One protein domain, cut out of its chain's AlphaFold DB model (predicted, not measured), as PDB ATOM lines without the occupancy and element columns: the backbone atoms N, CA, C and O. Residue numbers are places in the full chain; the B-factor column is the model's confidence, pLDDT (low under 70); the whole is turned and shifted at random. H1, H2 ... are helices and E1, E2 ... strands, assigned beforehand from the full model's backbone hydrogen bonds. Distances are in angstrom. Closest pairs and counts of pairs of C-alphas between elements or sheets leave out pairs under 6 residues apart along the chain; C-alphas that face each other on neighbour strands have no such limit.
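What this domain is: This is residues 45 to 111, 135 to 144 and 173 to 200 of the 215 residues of an uncharacterized protein of Phtheirospermum japonicum (UniProt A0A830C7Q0). What would one see first? One twisted sheet of five strands, with the longer helix H2 crossing one of its faces near the end of E3 and the short helix H1 at the end of E1, level with the sheet. How is it made up? The printed part has 105 residues with five named strands and two named helices, along the chain E1 H1 E2 E3 E4 H2 E5; the sheet's order is E3 E2 E1 E5 E4, all antiparallel, and the class is mixed, helices and strands. How large is its outline? It is only just compact, close to loose, with a radius of gyration of the C-alphas of 15.1 A and spans of 40 by 34 by 31 A.

Where its parts are: Where does the printed part begin? E1, residues 45 to 60, begins with C-alpha 45 at (281.911, 184.545, 296.794), bends by 98 degrees at residue 48 and is 35.6 A long; H1, residues 61 to 65, follows. Which elements come next? E2 is residues 80 to 90, 31.7 A long, E3 residues 98 to 105, 22.9 A, and E4 residues 135 to 139. Where does it end? H2, residues 173 to 186, is 20.1 A long; E5, residues 189 to 200, 30.2 A long, bends by 59 degrees at residue 197 and ends with C-alpha 200 at (279.353, 186.837, 301.070).

How they stand to each other: How do the strands pair? E1 is antiparallel to E5, with N 54 and O 194 at 2.8 A, and to E2, with N 55 and O 85 at 2.8 A. E2 and E3 form a hairpin, with N 86 and O 102 at 2.9 A; E4 is antiparallel to E5, with N 137 and O 195 at 2.8 A. E3 and E4 are the edge strands. Where are the helices? H2 is on the sheet at a height of 9.4 A in two layers, a helix on one face of a sheet; it is only just over E3, with 3 C-alphas falling on it, and across the strands, at 86 degrees to E3 on the local plane. H1 stands at the sheet's level, at a height of 1.6 A on a local plane fitted to only just enough C-alphas, 6; H2 touches it with residues 181 to 185 alone, the closest C-alphas being those of Thr 63 and Leu 181, 6.5 A apart. What do the helix backbones show? In H1 and H2 every O i to N i+4 pair is within hydrogen-bond range.

The domain as a whole: Where is the printed part cut? Residues 112 to 134 and 145 to 172 are not printed, with gaps of 28.1 A and 23.2 A between C-alphas. Which link is long? That from H1 to E2, residues 66 to 79, of which 76 to 77 pair antiparallel with residues 80 to 81 of E2. Where is confidence low? Residues 45, 47, 110 to 111 and 173 are under 70; the mean pLDDT of the printed part is 87.4.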
ATOM      1  N   HIS A  45     283.100 184.037 297.444       67.38
ATOM      2  CA  HIS A  45     281.911 184.545 296.794       67.38
ATOM      3  C   HIS A  45     281.531 185.867 297.476       67.38
ATOM      4  O   HIS A  45     281.472 185.911 298.706       67.38
ATOM      5  N   ASP A  46     281.297 186.936 296.716       70.56
ATOM      6  CA  ASP A  46     281.014 188.272 297.260       70.56
ATOM      7  C   ASP A  46     280.143 189.071 296.279       70.56
ATOM      8  O   ASP A  46     280.661 189.838 295.467       70.56
ATOM      9  N   ASN A  47     278.823 188.858 296.324       67.25
ATOM     10  CA  ASN A  47     277.864 189.565 295.474       67.25
ATOM     11  C   ASN A  47     276.759 190.223 296.310       67.25
ATOM     12  O   ASN A  47     275.991 189.564 297.013       67.25
ATOM     13  N   ASP A  48     276.650 191.550 296.198       71.06
ATOM     14  CA  ASP A  48     275.614 192.340 296.877       71.06
ATOM     15  C   ASP A  48     274.191 192.004 296.386       71.06
ATOM     16  O   ASP A  48     273.238 192.137 297.159       71.06
ATOM     17  N   ASP A  49     274.057 191.550 295.135       71.88
ATOM     18  CA  ASP A  49     272.778 191.227 294.487       71.88
ATOM     19  C   ASP A  49     272.286 189.790 294.760       71.88
ATOM     20  O   ASP A  49     271.109 189.499 294.535       71.88
ATOM     21  N   GLU A  50     273.136 188.889 295.271       76.62
ATOM     22  CA  GLU A  50     272.714 187.514 295.564       76.62
ATOM     23  C   GLU A  50     271.835 187.426 296.817       76.62
ATOM     24  O   GLU A  50     272.045 188.103 297.838       76.62
ATOM     25  N   SER A  51     270.838 186.542 296.735       84.62
ATOM     26  CA  SER A  51     269.888 186.295 297.814       84.62
ATOM     27  C   SER A  51     269.502 184.821 297.939       84.62
ATOM     28  O   SER A  51     269.433 184.076 296.958       84.62
ATOM     29  N   ALA A  52     269.219 184.406 299.174       91.38
ATOM     30  CA  ALA A  52     268.671 183.094 299.484       91.38
ATOM     31  C   ALA A  52     267.452 183.207 300.409       91.38
ATOM     32  O   ALA A  52     267.496 183.852 301.461       91.38
ATOM     33  N   LEU A  53     266.363 182.538 300.039       93.75
ATOM     34  CA  LEU A  53     265.149 182.409 300.838       93.75
ATOM     35  C   LEU A  53     265.128 181.040 301.516       93.75
ATOM     36  O   LEU A  53     264.966 180.026 300.843       93.75
ATOM     37  N   TYR A  54     265.192 181.006 302.843       95.50
ATOM     38  CA  TYR A  54     264.930 179.813 303.648       95.50
ATOM     39  C   TYR A  54     263.507 179.863 304.192       95.50
ATOM     40  O   TYR A  54     263.164 180.764 304.961       95.50
ATOM     41  N   GLN A  55     262.685 178.870 303.867       95.94
ATOM     42  CA  GLN A  55     261.340 178.739 304.410       95.94
ATOM     43  C   GLN A  55     261.217 177.459 305.230       95.94
ATOM     44  O   GLN A  55     261.217 176.351 304.698       95.94
ATOM     45  N   LEU A  56     261.080 177.627 306.544       95.56
ATOM     46  CA  LEU A  56     260.874 176.543 307.493       95.56
ATOM     47  C   LEU A  56     259.396 176.175 307.587       95.56
ATOM     48  O   LEU A  56     258.518 177.030 307.717       95.56
ATOM     49  N   HIS A  57     259.140 174.875 307.562       95.62
ATOM     50  CA  HIS A  57     257.831 174.248 307.483       95.62
ATOM     51  C   HIS A  57     257.620 173.257 308.626       95.62
ATOM     52  O   HIS A  57     258.551 172.582 309.068       95.62
ATOM     53  N   LEU A  58     256.364 173.113 309.050       95.44
ATOM     54  CA  LEU A  58     255.910 171.968 309.827       95.44
ATOM     55  C   LEU A  58     255.519 170.868 308.838       95.44
ATOM     56  O   LEU A  58     254.539 170.998 308.098       95.44
ATOM     57  N   VAL A  59     256.311 169.803 308.789       94.50
ATOM     58  CA  VAL A  59     256.173 168.693 307.837       94.50
ATOM     59  C   VAL A  59     255.669 167.477 308.599       94.50
ATOM     60  O   VAL A  59     256.124 167.227 309.712       94.50
ATOM     61  N   LYS A  60     254.735 166.697 308.047       94.25
ATOM     62  CA  LYS A  60     254.347 165.438 308.695       94.25
ATOM     63  C   LYS A  60     255.531 164.465 308.714       94.25
ATOM     64  O   LYS A  60     256.230 164.319 307.709       94.25
ATOM     65  N   ALA A  61     255.708 163.748 309.818       93.81
ATOM     66  CA  ALA A  61     256.770 162.755 309.957       93.81
ATOM     67  C   ALA A  61     256.661 161.647 308.894       93.81
ATOM     68  O   ALA A  61     257.677 161.265 308.325       93.81
ATOM     69  N   GLU A  62     255.443 161.205 308.549       92.62
ATOM     70  CA  GLU A  62     255.197 160.217 307.482       92.62
ATOM     71  C   GLU A  62     255.754 160.664 306.117       92.62
ATOM     72  O   GLU A  62     256.430 159.892 305.440       92.62
ATOM     73  N   THR A  63     255.558 161.936 305.749       91.25
ATOM     74  CA  THR A  63     256.050 162.511 304.488       91.25
ATOM     75  C   THR A  63     257.572 162.587 304.482       91.25
ATOM     76  O   THR A  63     258.202 162.146 303.526       91.25
ATOM     77  N   ALA A  64     258.173 163.080 305.570       91.12
ATOM     78  CA  ALA A  64     259.629 163.142 305.721       91.12
ATOM     79  C   ALA A  64     260.281 161.743 305.715       91.12
ATOM     80  O   ALA A  64     261.368 161.545 305.172       91.12
ATOM     81  N   ARG A  65     259.599 160.744 306.288       91.06
ATOM     82  CA  ARG A  65     260.065 159.351 306.366       91.06
ATOM     83  C   ARG A  65     260.053 158.600 305.044       91.06
ATOM     84  O   ARG A  65     260.771 157.612 304.934       91.06
ATOM     85  N   ALA A  66     259.284 159.058 304.063       90.38
ATOM     86  CA  ALA A  66     259.237 158.435 302.747       90.38
ATOM     87  C   ALA A  66     260.515 158.680 301.915       90.38
ATOM     88  O   ALA A  66     260.796 157.894 301.014       90.38
ATOM     89  N   PHE A  67     261.301 159.723 302.225       85.94
ATOM     90  CA  PHE A  67     262.548 160.047 301.509       85.94
ATOM     91  C   PHE A  67     263.812 160.107 302.387       85.94
ATOM     92  O   PHE A  67     264.916 160.023 301.852       85.94
ATOM     93  N   ILE A  68     263.700 160.205 303.719       85.38
ATOM     94  CA  ILE A  68     264.863 160.124 304.622       85.38
ATOM     95  C   ILE A  68     265.196 158.657 304.950       85.38
ATOM     96  O   ILE A  68     264.337 157.964 305.509       85.38
ATOM     97  N   PRO A  69     266.443 158.184 304.710       84.81
ATOM     98  CA  PRO A  69     266.857 156.826 305.057       84.81
ATOM     99  C   PRO A  69     266.633 156.499 306.539       84.81
ATOM    100  O   PRO A  69     266.808 157.347 307.417       84.81
ATOM    101  N   LYS A  70     266.252 155.249 306.823       84.75
ATOM    102  CA  LYS A  70     265.785 154.808 308.152       84.75
ATOM    103  C   LYS A  70     266.820 154.997 309.267       84.75
ATOM    104  O   LYS A  70     266.430 155.216 310.411       84.75
ATOM    105  N   ASP A  71     268.104 154.968 308.925       83.06
ATOM    106  CA  ASP A  71     269.213 155.130 309.872       83.06
ATOM    107  C   ASP A  71     269.342 156.571 310.400       83.06
ATOM    108  O   ASP A  71     269.849 156.794 311.503       83.06
ATOM    109  N   PHE A  72     268.816 157.564 309.669       84.81
ATOM    110  CA  PHE A  72     268.747 158.948 310.137       84.81
ATOM    111  C   PHE A  72     267.509 159.168 311.008       84.81
ATOM    112  O   PHE A  72     266.359 159.084 310.559       84.81
ATOM    113  N   LYS A  73     267.731 159.514 312.277       88.81
ATOM    114  CA  LYS A  73     266.666 159.921 313.204       88.81
ATOM    115  C   LYS A  73     266.098 161.284 312.786       88.81
ATOM    116  O   LYS A  73     266.841 162.142 312.327       88.81
ATOM    117  N   LEU A  74     264.792 161.478 312.959       89.25
ATOM    118  CA  LEU A  74     264.105 162.754 312.737       89.25
ATOM    119  C   LEU A  74     263.945 163.474 314.074       89.25
ATOM    120  O   LEU A  74     263.774 162.830 315.110       89.25
ATOM    121  N   VAL A  75     263.952 164.802 314.035       89.50
ATOM    122  CA  VAL A  75     263.486 165.644 315.138       89.50
ATOM    123  C   VAL A  75     261.960 165.651 315.073       89.50
ATOM    124  O   VAL A  75     261.362 166.492 314.402       89.50
ATOM    125  N   GLU A  76     261.340 164.641 315.682       92.31
ATOM    126  CA  GLU A  76     259.895 164.413 315.626       92.31
ATOM    127  C   GLU A  76     259.185 164.850 316.917       92.31
ATOM    128  O   GLU A  76     259.611 164.518 318.023       92.31
ATOM    129  N   ALA A  77     258.067 165.561 316.766       92.50
ATOM    130  CA  ALA A  77     257.129 165.888 317.832       92.50
ATOM    131  C   ALA A  77     255.689 165.842 317.293       92.50
ATOM    132  O   ALA A  77     255.382 166.436 316.263       92.50
ATOM    133  N   PHE A  78     254.790 165.148 317.999       94.94
ATOM    134  CA  PHE A  78     253.359 165.044 317.661       94.94
ATOM    135  C   PHE A  78     253.053 164.539 316.231       94.94
ATOM    136  O   PHE A  78     252.050 164.935 315.640       94.94
ATOM    137  N   GLY A  79     253.909 163.682 315.658       93.50
ATOM    138  CA  GLY A  79     253.776 163.203 314.274       93.50
ATOM    139  C   GLY A  79     254.222 164.214 313.207       93.50
ATOM    140  O   GLY A  79     253.946 164.023 312.022       93.50
ATOM    141  N   TYR A  80     254.918 165.280 313.607       94.19
ATOM    142  CA  TYR A  80     255.520 166.277 312.725       94.19
ATOM    143  C   TYR A  80     257.023 166.399 312.967       94.19
ATOM    144  O   TYR A  80     257.530 166.086 314.040       94.19
ATOM    145  N   THR A  81     257.728 166.921 311.975       95.19
ATOM    146  CA  THR A  81     259.121 167.347 312.061       95.19
ATOM    147  C   THR A  81     259.269 168.755 311.482       95.19
ATOM    148  O   THR A  81     258.391 169.242 310.761       95.19
ATOM    149  N   LEU A  82     260.373 169.425 311.807       94.62
ATOM    150  CA  LEU A  82     260.790 170.611 311.069       94.62
ATOM    151  C   LEU A  82     261.209 170.192 309.653       94.62
ATOM    152  O   LEU A  82     261.718 169.095 309.446       94.62
ATOM    153  N   GLY A  83     261.041 171.062 308.674       94.12
ATOM    154  CA  GLY A  83     261.588 170.882 307.333       94.12
ATOM    155  C   GLY A  83     261.368 172.136 306.512       94.12
ATOM    156  O   GLY A  83     261.329 173.226 307.081       94.12
ATOM    157  N   GLY A  84     261.175 171.982 305.209       94.62
ATOM    158  CA  GLY A  84     260.845 173.074 304.299       94.62
ATOM    159  C   GLY A  84     261.792 173.100 303.117       94.62
ATOM    160  O   GLY A  84     262.149 172.043 302.601       94.62
ATOM    161  N   PHE A  85     262.187 174.289 302.683       94.75
ATOM    162  CA  PHE A  85     263.088 174.450 301.547       94.75
ATOM    163  C   PHE A  85     263.986 175.676 301.700       94.75
ATOM    164  O   PHE A  85     263.663 176.596 302.455       94.75
ATOM    165  N   PHE A  86     265.083 175.704 300.945       93.69
ATOM    166  CA  PHE A  86     265.729 176.956 300.576       93.69
ATOM    167  C   PHE A  86     265.780 177.114 299.058       93.69
ATOM    168  O   PHE A  86     265.883 176.125 298.332       93.69
ATOM    169  N   LEU A  87     265.670 178.361 298.605       92.62
ATOM    170  CA  LEU A  87     265.857 178.780 297.223       92.62
ATOM    171  C   LEU A  87     266.988 179.809 297.198       92.62
ATOM    172  O   LEU A  87     266.851 180.854 297.833       92.62
ATOM    173  N   ALA A  88     268.077 179.515 296.496       89.44
ATOM    174  CA  ALA A  88     269.191 180.433 296.267       89.44
ATOM    175  C   ALA A  88     269.324 180.728 294.769       89.44
ATOM    176  O   ALA A  88     269.115 179.840 293.942       89.44
ATOM    177  N   ASN A  89     269.659 181.968 294.429       86.19
ATOM    178  CA  ASN A  89     269.979 182.391 293.069       86.19
ATOM    179  C   ASN A  89     271.471 182.741 293.034       86.19
ATOM    180  O   ASN A  89     271.880 183.696 293.692       86.19
ATOM    181  N   TYR A  90     272.255 181.941 292.307       81.81
ATOM    182  CA  TYR A  90     273.688 182.141 292.128       81.81
ATOM    183  C   TYR A  90     273.946 182.749 290.751       81.81
ATOM    184  O   TYR A  90     273.731 182.099 289.723       81.81
ATOM    185  N   GLU A  91     274.423 183.986 290.727       81.00
ATOM    186  CA  GLU A  91     274.801 184.717 289.519       81.00
ATOM    187  C   GLU A  91     276.281 184.492 289.173       81.00
ATOM    188  O   GLU A  91     276.616 184.380 287.990       81.00
ATOM    189  N   ASP A  92     277.151 184.346 290.182       78.44
ATOM    190  CA  ASP A  92     278.598 184.142 290.009       78.44
ATOM    191  C   ASP A  92     279.108 182.933 290.810       78.44
ATOM    192  O   ASP A  92     279.485 183.027 291.978       78.44
ATOM    193  N   SER A  93     279.125 181.759 290.175       75.50
ATOM    194  CA  SER A  93     279.642 180.527 290.781       75.50
ATOM    195  C   SER A  93     280.735 179.869 289.927       75.50
ATOM    196  O   SER A  93     280.762 180.055 288.705       75.50
ATOM    197  N   PRO A  94     281.573 178.984 290.510       71.88
ATOM    198  CA  PRO A  94     282.571 178.209 289.764       71.88
ATOM    199  C   PRO A  94     281.997 177.312 288.651       71.88
ATOM    200  O   PRO A  94     282.759 176.809 287.825       71.88
ATOM    201  N   VAL A  95     280.677 177.084 288.632       78.62
ATOM    202  CA  VAL A  95     279.964 176.290 287.614       78.62
ATOM    203  C   VAL A  95     279.022 177.137 286.740       78.62
ATOM    204  O   VAL A  95     278.258 176.586 285.948       78.62
ATOM    205  N   GLY A  96     279.105 178.469 286.836       79.50
ATOM    206  CA  GLY A  96     278.237 179.422 286.139       79.50
ATOM    207  C   GLY A  96     276.965 179.774 286.918       79.50
ATOM    208  O   GLY A  96     276.817 179.413 288.083       79.50
ATOM    209  N   LYS A  97     276.047 180.495 286.270       85.50
ATOM    210  CA  LYS A  97     274.775 180.940 286.855       85.50
ATOM    211  C   LYS A  97     273.765 179.792 286.985       85.50
ATOM    212  O   LYS A  97     273.505 179.108 285.992       85.50
ATOM    213  N   PHE A  98     273.145 179.632 288.154       86.62
ATOM    214  CA  PHE A  98     272.034 178.693 288.372       86.62
ATOM    215  C   PHE A  98     271.174 179.059 289.593       86.62
ATOM    216  O   PHE A  98     271.639 179.706 290.526       86.62
ATOM    217  N   ASP A  99     269.929 178.578 289.604       88.12
ATOM    218  CA  ASP A  99     269.057 178.625 290.780       88.12
ATOM    219  C   ASP A  99     269.077 177.263 291.494       88.12
ATOM    220  O   ASP A  99     268.894 176.217 290.862       88.12
ATOM    221  N   GLU A 100     269.272 177.260 292.813       90.56
ATOM    222  CA  GLU A 100     269.259 176.061 293.651       90.56
ATOM    223  C   GLU A 100     267.987 176.013 294.504       90.56
ATOM    224  O   GLU A 100     267.758 176.888 295.336       90.56
ATOM    225  N   LEU A 101     267.174 174.966 294.338       91.88
ATOM    226  CA  LEU A 101     266.044 174.659 295.218       91.88
ATOM    227  C   LEU A 101     266.316 173.349 295.959       91.88
ATOM    228  O   LEU A 101     266.242 172.272 295.363       91.88
ATOM    229  N   VAL A 102     266.551 173.430 297.267       92.12
ATOM    230  CA  VAL A 102     266.744 172.250 298.122       92.12
ATOM    231  C   VAL A 102     265.567 172.104 299.070       92.12
ATOM    232  O   VAL A 102     265.256 173.010 299.839       92.12
ATOM    233  N   VAL A 103     264.934 170.932 299.050       91.00
ATOM    234  CA  VAL A 103     263.884 170.553 300.000       91.00
ATOM    235  C   VAL A 103     264.510 169.734 301.128       91.00
ATOM    236  O   VAL A 103     265.213 168.757 300.879       91.00
ATOM    237  N   ILE A 104     264.260 170.137 302.374       90.38
ATOM    238  CA  ILE A 104     264.911 169.592 303.571       90.38
ATOM    239  C   ILE A 104     263.894 169.105 304.606       90.38
ATOM    240  O   ILE A 104     262.776 169.612 304.715       90.38
ATOM    241  N   ALA A 105     264.314 168.146 305.429       88.94
ATOM    242  CA  ALA A 105     263.609 167.749 306.642       88.94
ATOM    243  C   ALA A 105     264.593 167.571 307.809       88.94
ATOM    244  O   ALA A 105     265.765 167.238 307.627       88.94
ATOM    245  N   GLY A 106     264.113 167.867 309.014       85.56
ATOM    246  CA  GLY A 106     264.896 168.045 310.229       85.56
ATOM    247  C   GLY A 106     265.367 166.722 310.808       85.56
ATOM    248  O   GLY A 106     264.712 166.138 311.671       85.56
ATOM    249  N   ILE A 107     266.528 166.260 310.357       84.62
ATOM    250  CA  ILE A 107     267.218 165.115 310.950       84.62
ATOM    251  C   ILE A 107     267.930 165.496 312.253       84.62
ATOM    252  O   ILE A 107     268.364 166.632 312.448       84.62
ATOM    253  N   VAL A 108     268.066 164.529 313.159       83.62
ATOM    254  CA  VAL A 108     268.884 164.673 314.366       83.62
ATOM    255  C   VAL A 108     270.346 164.712 313.944       83.62
ATOM    256  O   VAL A 108     270.892 163.716 313.467       83.62
ATOM    257  N   TRP A 109     270.986 165.855 314.157       74.81
ATOM    258  CA  TRP A 109     272.421 166.000 313.972       74.81
ATOM    259  C   TRP A 109     273.188 165.163 315.006       74.81
ATOM    260  O   TRP A 109     272.996 165.340 316.211       74.81
ATOM    261  N   ASN A 110     274.084 164.286 314.547       67.12
ATOM    262  CA  ASN A 110     275.017 163.561 315.408       67.12
ATOM    263  C   ASN A 110     276.453 164.051 315.121       67.12
ATOM    264  O   ASN A 110     276.905 163.906 313.987       67.12
ATOM    265  N   PRO A 111     277.168 164.652 316.094       56.31
ATOM    266  CA  PRO A 111     278.525 165.175 315.888       56.31
ATOM    267  C   PRO A 111     279.539 164.078 315.482       56.31
ATOM    268  O   PRO A 111     279.330 162.912 315.827       56.31
ATOM    269  N   ARG A 135     272.963 189.873 305.200       91.50
ATOM    270  CA  ARG A 135     271.857 190.585 305.850       91.50
ATOM    271  C   ARG A 135     270.662 189.646 306.002       91.50
ATOM    272  O   ARG A 135     269.920 189.434 305.048       91.50
ATOM    273  N   LEU A 136     270.465 189.121 307.212       93.38
ATOM    274  CA  LEU A 136     269.335 188.255 307.557       93.38
ATOM    275  C   LEU A 136     268.070 189.067 307.885       93.38
ATOM    276  O   LEU A 136     268.107 189.979 308.716       93.38
ATOM    277  N   ARG A 137     266.932 188.706 307.286       94.50
ATOM    278  CA  ARG A 137     265.623 189.337 307.521       94.50
ATOM    279  C   ARG A 137     264.523 188.292 307.665       94.50
ATOM    280  O   ARG A 137     264.450 187.358 306.880       94.50
ATOM    281  N   ALA A 138     263.613 188.484 308.617       96.19
ATOM    282  CA  ALA A 138     262.339 187.769 308.602       96.19
ATOM    283  C   ALA A 138     261.439 188.349 307.500       96.19
ATOM    284  O   ALA A 138     261.292 189.572 307.402       96.19
ATOM    285  N   VAL A 139     260.835 187.478 306.694       95.94
ATOM    286  CA  VAL A 139     259.963 187.847 305.569       95.94
ATOM    287  C   VAL A 139     258.646 187.070 305.609       95.94
ATOM    288  O   VAL A 139     258.480 186.114 306.368       95.94
ATOM    289  N   SER A 140     257.677 187.495 304.799       95.62
ATOM    290  CA  SER A 140     256.444 186.736 304.581       95.62
ATOM    291  C   SER A 140     256.755 185.420 303.858       95.62
ATOM    292  O   SER A 140     257.508 185.455 302.885       95.62
ATOM    293  N   PRO A 141     256.149 184.281 304.245       95.12
ATOM    294  CA  PRO A 141     256.294 183.037 303.499       95.12
ATOM    295  C   PRO A 141     255.898 183.181 302.023       95.12
ATOM    296  O   PRO A 141     254.831 183.713 301.695       95.12
ATOM    297  N   ALA A 142     256.752 182.671 301.140       92.44
ATOM    298  CA  ALA A 142     256.490 182.524 299.723       92.44
ATOM    299  C   ALA A 142     255.314 181.567 299.478       92.44
ATOM    300  O   ALA A 142     255.120 180.558 300.166       92.44
ATOM    301  N   LYS A 143     254.521 181.897 298.455       90.38
ATOM    302  CA  LYS A 143     253.368 181.105 298.031       90.38
ATOM    303  C   LYS A 143     253.826 180.009 297.078       90.38
ATOM    304  O   LYS A 143     254.089 180.279 295.910       90.38
ATOM    305  N   VAL A 144     253.863 178.776 297.567       87.56
ATOM    306  CA  VAL A 144     254.065 177.596 296.722       87.56
ATOM    307  C   VAL A 144     252.742 177.253 296.038       87.56
ATOM    308  O   VAL A 144     251.711 177.110 296.697       87.56
ATOM    309  N   ASP A 173     258.706 156.067 287.721       63.59
ATOM    310  CA  ASP A 173     257.812 156.036 288.881       63.59
ATOM    311  C   ASP A 173     258.546 156.460 290.169       63.59
ATOM    312  O   ASP A 173     257.966 157.120 291.031       63.59
ATOM    313  N   SER A 174     259.844 156.144 290.295       73.94
ATOM    314  CA  SER A 174     260.655 156.525 291.460       73.94
ATOM    315  C   SER A 174     260.891 158.036 291.545       73.94
ATOM    316  O   SER A 174     260.728 158.624 292.618       73.94
ATOM    317  N   GLU A 175     261.245 158.680 290.431       76.75
ATOM    318  CA  GLU A 175     261.479 160.129 290.389       76.75
ATOM    319  C   GLU A 175     260.184 160.927 290.562       76.75
ATOM    320  O   GLU A 175     260.167 161.909 291.310       76.75
ATOM    321  N   ASP A 176     259.071 160.474 289.976       82.06
ATOM    322  CA  ASP A 176     257.766 161.106 290.184       82.06
ATOM    323  C   ASP A 176     257.304 160.988 291.648       82.06
ATOM    324  O   ASP A 176     256.818 161.966 292.226       82.06
ATOM    325  N   ILE A 177     257.531 159.845 292.312       82.69
ATOM    326  CA  ILE A 177     257.277 159.695 293.757       82.69
ATOM    327  C   ILE A 177     258.141 160.672 294.572       82.69
ATOM    328  O   ILE A 177     257.599 161.406 295.404       82.69
ATOM    329  N   LYS A 178     259.458 160.745 294.325       83.06
ATOM    330  CA  LYS A 178     260.357 161.691 295.022       83.06
ATOM    331  C   LYS A 178     259.909 163.139 294.821       83.06
ATOM    332  O   LYS A 178     259.821 163.897 295.787       83.06
ATOM    333  N   ARG A 179     259.559 163.515 293.589       85.25
ATOM    334  CA  ARG A 179     259.052 164.849 293.243       85.25
ATOM    335  C   ARG A 179     257.760 165.177 293.994       85.25
ATOM    336  O   ARG A 179     257.651 166.267 294.557       85.25
ATOM    337  N   ASN A 180     256.814 164.244 294.057       87.56
ATOM    338  CA  ASN A 180     255.549 164.418 294.776       87.56
ATOM    339  C   ASN A 180     255.746 164.547 296.299       87.56
ATOM    340  O   ASN A 180     255.065 165.351 296.945       87.56
ATOM    341  N   LEU A 181     256.711 163.822 296.873       88.00
ATOM    342  CA  LEU A 181     257.102 163.970 298.279       88.00
ATOM    343  C   LEU A 181     257.708 165.354 298.551       88.00
ATOM    344  O   LEU A 181     257.271 166.036 299.479       88.00
ATOM    345  N   SER A 182     258.633 165.813 297.705       87.69
ATOM    346  CA  SER A 182     259.222 167.156 297.796       87.69
ATOM    347  C   SER A 182     258.168 168.264 297.669       87.69
ATOM    348  O   SER A 182     258.159 169.208 298.459       87.69
ATOM    349  N   ILE A 183     257.213 168.126 296.743       89.75
ATOM    350  CA  ILE A 183     256.058 169.032 296.626       89.75
ATOM    351  C   ILE A 183     255.208 169.018 297.905       89.75
ATOM    352  O   ILE A 183     254.817 170.078 298.388       89.75
ATOM    353  N   SER A 184     254.967 167.848 298.504       88.81
ATOM    354  CA  SER A 184     254.196 167.726 299.752       88.81
ATOM    355  C   SER A 184     254.867 168.424 300.945       88.81
ATOM    356  O   SER A 184     254.169 168.943 301.817       88.81
ATOM    357  N   VAL A 185     256.204 168.492 300.976       90.62
ATOM    358  CA  VAL A 185     256.954 169.309 301.950       90.62
ATOM    359  C   VAL A 185     256.725 170.801 301.692       90.62
ATOM    360  O   VAL A 185     256.330 171.527 302.603       90.62
ATOM    361  N   MET A 186     256.909 171.257 300.449       91.31
ATOM    362  CA  MET A 186     256.748 172.671 300.077       91.31
ATOM    363  C   MET A 186     255.303 173.187 300.226       91.31
ATOM    364  O   MET A 186     255.098 174.377 300.447       91.31
ATOM    365  N   LEU A 187     254.298 172.310 300.140       90.31
ATOM    366  CA  LEU A 187     252.882 172.638 300.366       90.31
ATOM    367  C   LEU A 187     252.437 172.511 301.834       90.31
ATOM    368  O   LEU A 187     251.274 172.787 302.144       90.31
ATOM    369  N   SER A 188     253.315 172.084 302.745       91.69
ATOM    370  CA  SER A 188     252.968 171.976 304.164       91.69
ATOM    371  C   SER A 188     252.904 173.354 304.848       91.69
ATOM    372  O   SER A 188     253.112 174.395 304.226       91.69
ATOM    373  N   LYS A 189     252.577 173.396 306.146       93.19
ATOM    374  CA  LYS A 189     252.370 174.658 306.868       93.19
ATOM    375  C   LYS A 189     253.703 175.400 307.099       93.19
ATOM    376  O   LYS A 189     254.513 174.890 307.877       93.19
ATOM    377  N   PRO A 190     253.918 176.610 306.546       94.12
ATOM    378  CA  PRO A 190     255.093 177.413 306.874       94.12
ATOM    379  C   PRO A 190     255.040 177.896 308.332       94.12
ATOM    380  O   PRO A 190     253.966 178.178 308.875       94.12
ATOM    381  N   ILE A 191     256.212 177.993 308.959       95.19
ATOM    382  CA  ILE A 191     256.420 178.475 310.333       95.19
ATOM    383  C   ILE A 191     257.176 179.809 310.316       95.19
ATOM    384  O   ILE A 191     256.794 180.744 311.014       95.19
ATOM    385  N   LEU A 192     258.250 179.883 309.528       95.31
ATOM    386  CA  LEU A 192     259.161 181.023 309.455       95.31
ATOM    387  C   LEU A 192     259.741 181.104 308.042       95.31
ATOM    388  O   LEU A 192     260.106 180.074 307.481       95.31
ATOM    389  N   ALA A 193     259.864 182.309 307.494       96.31
ATOM    390  CA  ALA A 193     260.640 182.562 306.287       96.31
ATOM    391  C   ALA A 193     261.730 183.600 306.582       96.31
ATOM    392  O   ALA A 193     261.484 184.602 307.263       96.31
ATOM    393  N   LEU A 194     262.935 183.316 306.100       95.62
ATOM    394  CA  LEU A 194     264.145 184.100 306.294       95.62
ATOM    395  C   LEU A 194     264.769 184.397 304.933       95.62
ATOM    396  O   LEU A 194     265.046 183.484 304.164       95.62
ATOM    397  N   GLU A 195     265.006 185.669 304.668       93.94
ATOM    398  CA  GLU A 195     265.721 186.162 303.499       93.94
ATOM    399  C   GLU A 195     267.148 186.528 303.922       93.94
ATOM    400  O   GLU A 195     267.355 187.233 304.915       93.94
ATOM    401  N   PHE A 196     268.125 186.014 303.184       92.31
ATOM    402  CA  PHE A 196     269.549 186.272 303.336       92.31
ATOM    403  C   PHE A 196     269.972 187.074 302.105       92.31
ATOM    404  O   PHE A 196     269.978 186.514 301.016       92.31
ATOM    405  N   ASN A 197     270.297 188.358 302.260       87.81
ATOM    406  CA  ASN A 197     270.725 189.219 301.146       87.81
ATOM    407  C   ASN A 197     272.194 189.613 301.271       87.81
ATOM    408  O   ASN A 197     272.706 189.705 302.395       87.81
ATOM    409  N   CYS A 198     272.806 189.972 300.141       85.75
ATOM    410  CA  CYS A 198     274.200 190.415 300.059       85.75
ATOM    411  C   CYS A 198     275.103 189.327 300.643       85.75
ATOM    412  O   CYS A 198     275.752 189.507 301.679       85.75
ATOM    413  N   LEU A 199     274.971 188.139 300.052       82.25
ATOM    414  CA  LEU A 199     275.587 186.920 300.534       82.25
ATOM    415  C   LEU A 199     277.069 186.927 300.167       82.25
ATOM    416  O   LEU A 199     277.446 186.828 299.002       82.25
ATOM    417  N   LYS A 200     277.912 186.994 301.190       83.31
ATOM    418  CA  LYS A 200     279.353 186.837 301.070       83.31
ATOM    419  C   LYS A 200     279.770 185.550 301.758       83.31
ATOM    420  O   LYS A 200     279.489 185.348 302.940       83.31
TER     421      LYS A 200